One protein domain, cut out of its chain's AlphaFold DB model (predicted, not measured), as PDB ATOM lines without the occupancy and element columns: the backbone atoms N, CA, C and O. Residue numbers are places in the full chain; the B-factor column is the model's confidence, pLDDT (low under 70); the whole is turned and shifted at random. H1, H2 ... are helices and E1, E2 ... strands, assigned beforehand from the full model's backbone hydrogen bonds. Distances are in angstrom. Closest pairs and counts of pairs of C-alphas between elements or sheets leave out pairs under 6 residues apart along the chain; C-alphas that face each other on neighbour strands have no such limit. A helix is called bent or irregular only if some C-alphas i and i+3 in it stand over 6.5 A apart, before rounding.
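Overview. This is residues 12 to 61 of the 61 residues of an uncharacterized protein of Mycobacterium shinjukuense (UniProt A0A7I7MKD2). A small head, a three-stranded antiparallel sheet of E1, E2 and E3, sits at the first end of one long helix, H1, and most of that helix sticks out from the head as a free arm, residues 42 to 60, with Ala 61 after it. Only the first part of H1, residues 35 to 41, comes near the sheet, and the arm makes the length of the whole. The printed part has 50 residues, with three named strands and then one named helix along the chain, E1 E2 E3 H1; the sheet's order is E1, E2, E3, and the class is mixed, helices and strands. The whole is only just extended, close to loose, with a radius of gyration of the C-alphas of 14.9 A, and its C-alphas span 51 by 23 by 10 A along their three main axes.

Along the chain. The printed part begins with E1, residues 12 to 14, a strand of 3 residues whose first C-alpha, that of Val 12, is at (-90.829, 19.859, -94.245). A short link of 7 residues leads to E2, residues 22 to 26, which measures 13.0 A from first to last C-alpha. A tight link of 2 residues follows, and then comes E3, residues 29 to 33, 12.9 A long, starting at C-alpha 29 at (-90.362, 14.902, -83.376). One residue, Thr 34, makes the tight link from E3 to H1. H1 holds residues 35 to 60, is not bent, and runs 38.1 A from C-alpha 35 at (-79.178, 22.599, -96.069) to C-alpha 60 at (-93.011, -11.498, -105.786).

Arrangement. The sheet is a meander, each strand the antiparallel neighbour of the one before, with E1 and E3 as its edge strands and E2 as its inner strand. E1 and E2 are a hairpin, with an angle of 152 degrees between their directions. The C-alphas of Asp 13 and Arg 23 face each other at 4.9 A, and N 13 and O 23 are within hydrogen-bond range at 2.9 A, as are N 23 and O 13 at 2.8 A. E2 and E3 are also a hairpin, with an angle of 156 degrees between their directions. Their C-alphas face each other from 22 and 33, 4.9 A apart, to 26 and 29, 5.1 A apart; among the backbone pairs within hydrogen-bond range are N 24 and O 31 at 2.9 A and N 31 and O 24 at 2.8 A. H1 is on the sheet, on one face of it, an arrangement of two layers, that is, a helix on one face of a sheet. Its height over the sheet is 16.6 A. It lies over E2 and E3 and runs along the strands, its line and that of E2 standing at 12 degrees on the local plane. The closest C-alphas of E2 and H1 are those of Val 22 and Pro 35, 6.5 A apart. In H1, every O i to N i+4 pair is within hydrogen-bond range.

Size, cuts and confidence. The two C-alphas farthest apart are those of Glu 17 and Ala 61, at 50.8 A. Residues 42 to 61, of which 42 to 60 belong to H1, stand free. Without them, the body of 30 residues spans 22 by 21 by 11 A and has a radius of gyration of 8.7 A. The printed part has no cut and no long link, and it ends at Ala 61, the chain's last residue. The mean pLDDT of the printed part is 90.1, and one printed residue, Ala 61, is under 70 in this predicted model.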
ATOM      1  N   VAL A  12     -92.046  19.054 -94.111       89.62
ATOM      2  CA  VAL A  12     -90.829  19.859 -94.245       89.62
ATOM      3  C   VAL A  12     -91.205  21.337 -94.185       89.62
ATOM      4  O   VAL A  12     -92.171  21.758 -94.818       89.62
ATOM      5  N   ASP A  13     -90.459  22.108 -93.401       92.94
ATOM      6  CA  ASP A  13     -90.620  23.558 -93.264       92.94
ATOM      7  C   ASP A  13     -89.246  24.250 -93.260       92.94
ATOM      8  O   ASP A  13     -88.217  23.600 -93.040       92.94
ATOM      9  N   VAL A  14     -89.217  25.562 -93.491       93.69
ATOM     10  CA  VAL A  14     -87.982  26.359 -93.544       93.69
ATOM     11  C   VAL A  14     -88.075  27.537 -92.579       93.69
ATOM     12  O   VAL A  14     -89.022  28.313 -92.591       93.69
ATOM     13  N   THR A  15     -87.056  27.691 -91.740       92.44
ATOM     14  CA  THR A  15     -86.885  28.805 -90.803       92.44
ATOM     15  C   THR A  15     -85.543  29.489 -91.092       92.44
ATOM     16  O   THR A  15     -84.533  29.095 -90.507       92.44
ATOM     17  N   PRO A  16     -85.498  30.480 -92.004       89.19
ATOM     18  CA  PRO A  16     -84.248  31.037 -92.541       89.19
ATOM     19  C   PRO A  16     -83.317  31.646 -91.488       89.19
ATOM     20  O   PRO A  16     -82.104  31.537 -91.604       89.19
ATOM     21  N   GLU A  17     -83.887  32.218 -90.427       92.62
ATOM     22  CA  GLU A  17     -83.152  32.884 -89.340       92.62
ATOM     23  C   GLU A  17     -82.400  31.910 -88.407       92.62
ATOM     24  O   GLU A  17     -81.699  32.317 -87.484       92.62
ATOM     25  N   SER A  18     -82.567  30.599 -88.602       91.94
ATOM     26  CA  SER A  18     -81.953  29.562 -87.772       91.94
ATOM     27  C   SER A  18     -80.660  29.043 -88.400       91.94
ATOM     28  O   SER A  18     -80.627  28.715 -89.584       91.94
ATOM     29  N   SER A  19     -79.629  28.815 -87.578       92.12
ATOM     30  CA  SER A  19     -78.361  28.180 -87.994       92.12
ATOM     31  C   SER A  19     -78.546  26.800 -88.644       92.12
ATOM     32  O   SER A  19     -77.728  26.356 -89.445       92.12
ATOM     33  N   ARG A  20     -79.651  26.127 -88.316       94.69
ATOM     34  CA  ARG A  20     -80.164  24.931 -88.992       94.69
ATOM     35  C   ARG A  20     -81.537  25.278 -89.568       94.69
ATOM     36  O   ARG A  20     -82.496  25.230 -88.799       94.69
ATOM     37  N   PRO A  21     -81.665  25.732 -90.820       94.50
ATOM     38  CA  PRO A  21     -82.901  26.336 -91.312       94.50
ATOM     39  C   PRO A  21     -83.970  25.325 -91.734       94.50
ATOM     40  O   PRO A  21     -85.144  25.675 -91.758       94.50
ATOM     41  N   VAL A  22     -83.619  24.074 -92.037       95.44
ATOM     42  CA  VAL A  22     -84.597  23.073 -92.487       95.44
ATOM     43  C   VAL A  22     -85.211  22.367 -91.280       95.44
ATOM     44  O   VAL A  22     -84.512  21.993 -90.332       95.44
ATOM     45  N   ARG A  23     -86.534  22.199 -91.286       94.31
ATOM     46  CA  ARG A  23     -87.302  21.518 -90.241       94.31
ATOM     47  C   ARG A  23     -87.979  20.298 -90.828       94.31
ATOM     48  O   ARG A  23     -88.834  20.431 -91.694       94.31
ATOM     49  N   LEU A  24     -87.636  19.127 -90.313       91.19
ATOM     50  CA  LEU A  24     -88.307  17.879 -90.644       91.19
ATOM     51  C   LEU A  24     -89.141  17.438 -89.446       91.19
ATOM     52  O   LEU A  24     -88.595  17.143 -88.383       91.19
ATOM     53  N   ARG A  25     -90.464  17.405 -89.602       89.00
ATOM     54  CA  ARG A  25     -91.380  16.946 -88.559       89.00
ATOM     55  C   ARG A  25     -91.812  15.517 -88.837       89.00
ATOM     56  O   ARG A  25     -92.485  15.265 -89.834       89.00
ATOM     57  N   ILE A  26     -91.429  14.612 -87.938       85.44
ATOM     58  CA  ILE A  26     -91.735  13.186 -88.006       85.44
ATOM     59  C   ILE A  26     -92.168  12.656 -86.626       85.44
ATOM     60  O   ILE A  26     -91.415  12.729 -85.672       85.44
ATOM     61  N   ILE A  27     -93.370  12.096 -86.504       78.69
ATOM     62  CA  ILE A  27     -93.956  11.425 -85.324       78.69
ATOM     63  C   ILE A  27     -93.888  12.330 -84.087       78.69
ATOM     64  O   ILE A  27     -93.415  11.948 -83.024       78.69
ATOM     65  N   GLY A  28     -94.295  13.591 -84.253       78.94
ATOM     66  CA  GLY A  28     -94.202  14.605 -83.197       78.94
ATOM     67  C   GLY A  28     -92.773  15.043 -82.849       78.94
ATOM     68  O   GLY A  28     -92.606  15.979 -82.074       78.94
ATOM     69  N   LEU A  29     -91.743  14.439 -83.449       83.19
ATOM     70  CA  LEU A  29     -90.362  14.902 -83.376       83.19
ATOM     71  C   LEU A  29     -90.132  15.968 -84.442       83.19
ATOM     72  O   LEU A  29     -90.675  15.897 -85.543       83.19
ATOM     73  N   THR A  30     -89.323  16.970 -84.115       89.88
ATOM     74  CA  THR A  30     -88.883  17.988 -85.071       89.88
ATOM     75  C   THR A  30     -87.364  17.983 -85.115       89.88
ATOM     76  O   THR A  30     -86.713  18.260 -84.111       89.88
ATOM     77  N   PHE A  31     -86.806  17.681 -86.282       89.69
ATOM     78  CA  PHE A  31     -85.372  17.692 -86.537       89.69
ATOM     79  C   PHE A  31     -84.980  18.990 -87.234       89.69
ATOM     80  O   PHE A  31     -85.622  19.408 -88.199       89.69
ATOM     81  N   GLY A  32     -83.930  19.636 -86.730       94.62
ATOM     82  CA  GLY A  32     -83.318  20.799 -87.359       94.62
ATOM     83  C   GLY A  32     -82.097  20.397 -88.174       94.62
ATOM     84  O   GLY A  32     -81.146  19.843 -87.622       94.62
ATOM     85  N   LEU A  33     -82.106  20.713 -89.464       94.50
ATOM     86  CA  LEU A  33     -81.049  20.350 -90.402       94.50
ATOM     87  C   LEU A  33     -80.454  21.603 -91.048       94.50
ATOM     88  O   LEU A  33     -81.144  22.594 -91.308       94.50
ATOM     89  N   THR A  34     -79.155  21.551 -91.301       96.19
ATOM     90  CA  THR A  34     -78.503  22.428 -92.274       96.19
ATOM     91  C   THR A  34     -78.944  22.047 -93.695       96.19
ATOM     92  O   THR A  34     -79.396  20.919 -93.910       96.19
ATOM     93  N   PRO A  35     -78.824  22.944 -94.692       93.62
ATOM     94  CA  PRO A  35     -79.178  22.599 -96.069       93.62
ATOM     95  C   PRO A  35     -78.425  21.370 -96.621       93.62
ATOM     96  O   PRO A  35     -79.085  20.515 -97.211       93.62
ATOM     97  N   PRO A  36     -77.103  21.196 -96.391       96.00
ATOM     98  CA  PRO A  36     -76.394  19.992 -96.830       96.00
ATOM     99  C   PRO A  36     -76.891  18.708 -96.155       96.00
ATOM    100  O   PRO A  36     -77.087  17.706 -96.832       96.00
ATOM    101  N   GLU A  37     -77.150  18.735 -94.841       95.19
ATOM    102  CA  GLU A  37     -77.697  17.574 -94.119       95.19
ATOM    103  C   GLU A  37     -79.094  17.197 -94.642       95.19
ATOM    104  O   GLU A  37     -79.404  16.018 -94.785       95.19
ATOM    105  N   ALA A  38     -79.936  18.189 -94.953       93.38
ATOM    106  CA  ALA A  38     -81.266  17.954 -95.509       93.38
ATOM    107  C   ALA A  38     -81.216  17.327 -96.910       93.38
ATOM    108  O   ALA A  38     -81.999  16.424 -97.200       93.38
ATOM    109  N   LEU A  39     -80.288  17.779 -97.761       94.62
ATOM    110  CA  LEU A  39     -80.067  17.192 -99.083       94.62
ATOM    111  C   LEU A  39     -79.557  15.755 -98.985       94.62
ATOM    112  O   LEU A  39     -80.090  14.882 -99.662       94.62
ATOM    113  N   GLN A  40     -78.576  15.501 -98.115       96.00
ATOM    114  CA  GLN A  40     -78.056  14.151 -97.908       96.00
ATOM    115  C   GLN A  40     -79.164  13.204 -97.441       96.00
ATOM    116  O   GLN A  40     -79.345  12.138 -98.020       96.00
ATOM    117  N   LEU A  41     -79.969  13.632 -96.464       91.12
ATOM    118  CA  LEU A  41     -81.090  12.838 -95.972       91.12
ATOM    119  C   LEU A  41     -82.117  12.532 -97.074       91.12
ATOM    120  O   LEU A  41     -82.651  11.429 -97.120       91.12
ATOM    121  N   ALA A  42     -82.405  13.490 -97.959       89.69
ATOM    122  CA  ALA A  42     -83.321  13.267 -99.075       89.69
ATOM    123  C   ALA A  42     -82.791  12.203-100.050       89.69
ATOM    124  O   ALA A  42     -83.559  11.339-100.477       89.69
ATOM    125  N   THR A  43     -81.491  12.235-100.357       95.50
ATOM    126  CA  THR A  43     -80.823  11.210-101.171       95.50
ATOM    127  C   THR A  43     -80.903   9.840-100.503       95.50
ATOM    128  O   THR A  43     -81.387   8.892-101.116       95.50
ATOM    129  N   ASP A  44     -80.531   9.751 -99.225       93.88
ATOM    130  CA  ASP A  44     -80.520   8.487 -98.483       93.88
ATOM    131  C   ASP A  44     -81.924   7.856 -98.415       93.88
ATOM    132  O   ASP A  44     -82.081   6.639 -98.529       93.88
ATOM    133  N   LEU A  45     -82.968   8.680 -98.268       88.69
ATOM    134  CA  LEU A  45     -84.358   8.222 -98.289       88.69
ATOM    135  C   LEU A  45     -84.776   7.697 -99.666       88.69
ATOM    136  O   LEU A  45     -85.443   6.664 -99.740       88.69
ATOM    137  N   ALA A  46     -84.398   8.386-100.744       87.75
ATOM    138  CA  ALA A  46     -84.687   7.936-102.102       87.75
ATOM    139  C   ALA A  46     -84.016   6.584-102.390       87.75
ATOM    140  O   ALA A  46     -84.665   5.663-102.893       87.75
ATOM    141  N   ASP A  47     -82.754   6.432-101.992       94.25
ATOM    142  CA  ASP A  47     -82.004   5.187-102.147       94.25
ATOM    143  C   ASP A  47     -82.619   4.044-101.333       94.25
ATOM    144  O   ASP A  47     -82.805   2.942-101.855       94.25
ATOM    145  N   ALA A  48     -83.014   4.301-100.084       91.25
ATOM    146  CA  ALA A  48     -83.674   3.305 -99.244       91.25
ATOM    147  C   ALA A  48     -85.010   2.830 -99.843       91.25
ATOM    148  O   ALA A  48     -85.287   1.629 -99.864       91.25
ATOM    149  N   VAL A  49     -85.831   3.743-100.376       89.50
ATOM    150  CA  VAL A  49     -87.095   3.385-101.046       89.50
ATOM    151  C   VAL A  49     -86.837   2.543-102.294       89.50
ATOM    152  O   VAL A  49     -87.508   1.530-102.496       89.50
ATOM    153  N   ASN A  50     -85.841   2.909-103.102       92.38
ATOM    154  CA  ASN A  50     -85.459   2.130-104.278       92.38
ATOM    155  C   ASN A  50     -85.038   0.704-103.898       92.38
ATOM    156  O   ASN A  50     -85.491  -0.256-104.521       92.38
ATOM    157  N   GLN A  51     -84.230   0.546-102.845       90.62
ATOM    158  CA  GLN A  51     -83.817  -0.771-102.351       90.62
ATOM    159  C   GLN A  51     -85.008  -1.623-101.897       90.62
ATOM    160  O   GLN A  51     -85.092  -2.797-102.260       90.62
ATOM    161  N   LEU A  52     -85.954  -1.033-101.158       91.25
ATOM    162  CA  LEU A  52     -87.162  -1.728-100.705       91.25
ATOM    163  C   LEU A  52     -88.040  -2.190-101.875       91.25
ATOM    164  O   LEU A  52     -88.572  -3.298-101.843       91.25
ATOM    165  N   ASN A  53     -88.178  -1.368-102.916       88.75
ATOM    166  CA  ASN A  53     -88.943  -1.734-104.107       88.75
ATOM    167  C   ASN A  53     -88.294  -2.908-104.852       88.75
ATOM    168  O   ASN A  53     -88.976  -3.888-105.147       88.75
ATOM    169  N   VAL A  54     -86.973  -2.862-105.055       93.31
ATOM    170  CA  VAL A  54     -86.216  -3.964-105.673       93.31
ATOM    171  C   VAL A  54     -86.348  -5.255-104.861       93.31
ATOM    172  O   VAL A  54     -86.483  -6.340-105.427       93.31
ATOM    173  N   GLU A  55     -86.317  -5.175-103.530       91.00
ATOM    174  CA  GLU A  55     -86.513  -6.348-102.676       91.00
ATOM    175  C   GLU A  55     -87.937  -6.915-102.790       91.00
ATOM    176  O   GLU A  55     -88.108  -8.133-102.882       91.00
ATOM    177  N   ASN A  56     -88.959  -6.058-102.831       85.56
ATOM    178  CA  ASN A  56     -90.353  -6.479-102.983       85.56
ATOM    179  C   ASN A  56     -90.621  -7.158-104.334       85.56
ATOM    180  O   ASN A  56     -91.338  -8.160-104.379       85.56
ATOM    181  N   GLU A  57     -90.022  -6.663-105.419       89.56
ATOM    182  CA  GLU A  57     -90.102  -7.289-106.744       89.56
ATOM    183  C   GLU A  57     -89.490  -8.694-106.734       89.56
ATOM    184  O   GLU A  57     -90.118  -9.643-107.199       89.56
ATOM    185  N   ARG A  58     -88.313  -8.864-106.114       88.12
ATOM    186  CA  ARG A  58     -87.660 -10.179-105.973       88.12
ATOM    187  C   ARG A  58     -88.459 -11.169-105.133       88.12
ATOM    188  O   ARG A  58     -88.353 -12.364-105.363       88.12
ATOM    189  N   ARG A  59     -89.213 -10.696-104.137       81.31
ATOM    190  CA  ARG A  59     -90.072 -11.548-103.292       81.31
ATOM    191  C   ARG A  59     -91.372 -11.966-103.984       81.31
ATOM    192  O   ARG A  59     -92.027 -12.886-103.502       81.31
ATOM    193  N   SER A  60     -91.760 -11.268-105.050       75.25
ATOM    194  CA  SER A  60     -93.011 -11.498-105.786       75.25
ATOM    195  C   SER A  60     -92.818 -12.314-107.074       75.25
ATOM    196  O   SER A  60     -93.811 -12.647-107.719       75.25
ATOM    197  N   ALA A  61     -91.566 -12.605-107.444       64.31
ATOM    198  CA  ALA A  61     -91.155 -13.431-108.581       64.31
ATOM    199  C   ALA A  61     -90.789 -14.852-108.125       64.31
ATOM    200  O   ALA A  61     -91.059 -15.794-108.902       64.31
TER     201      ALA A  61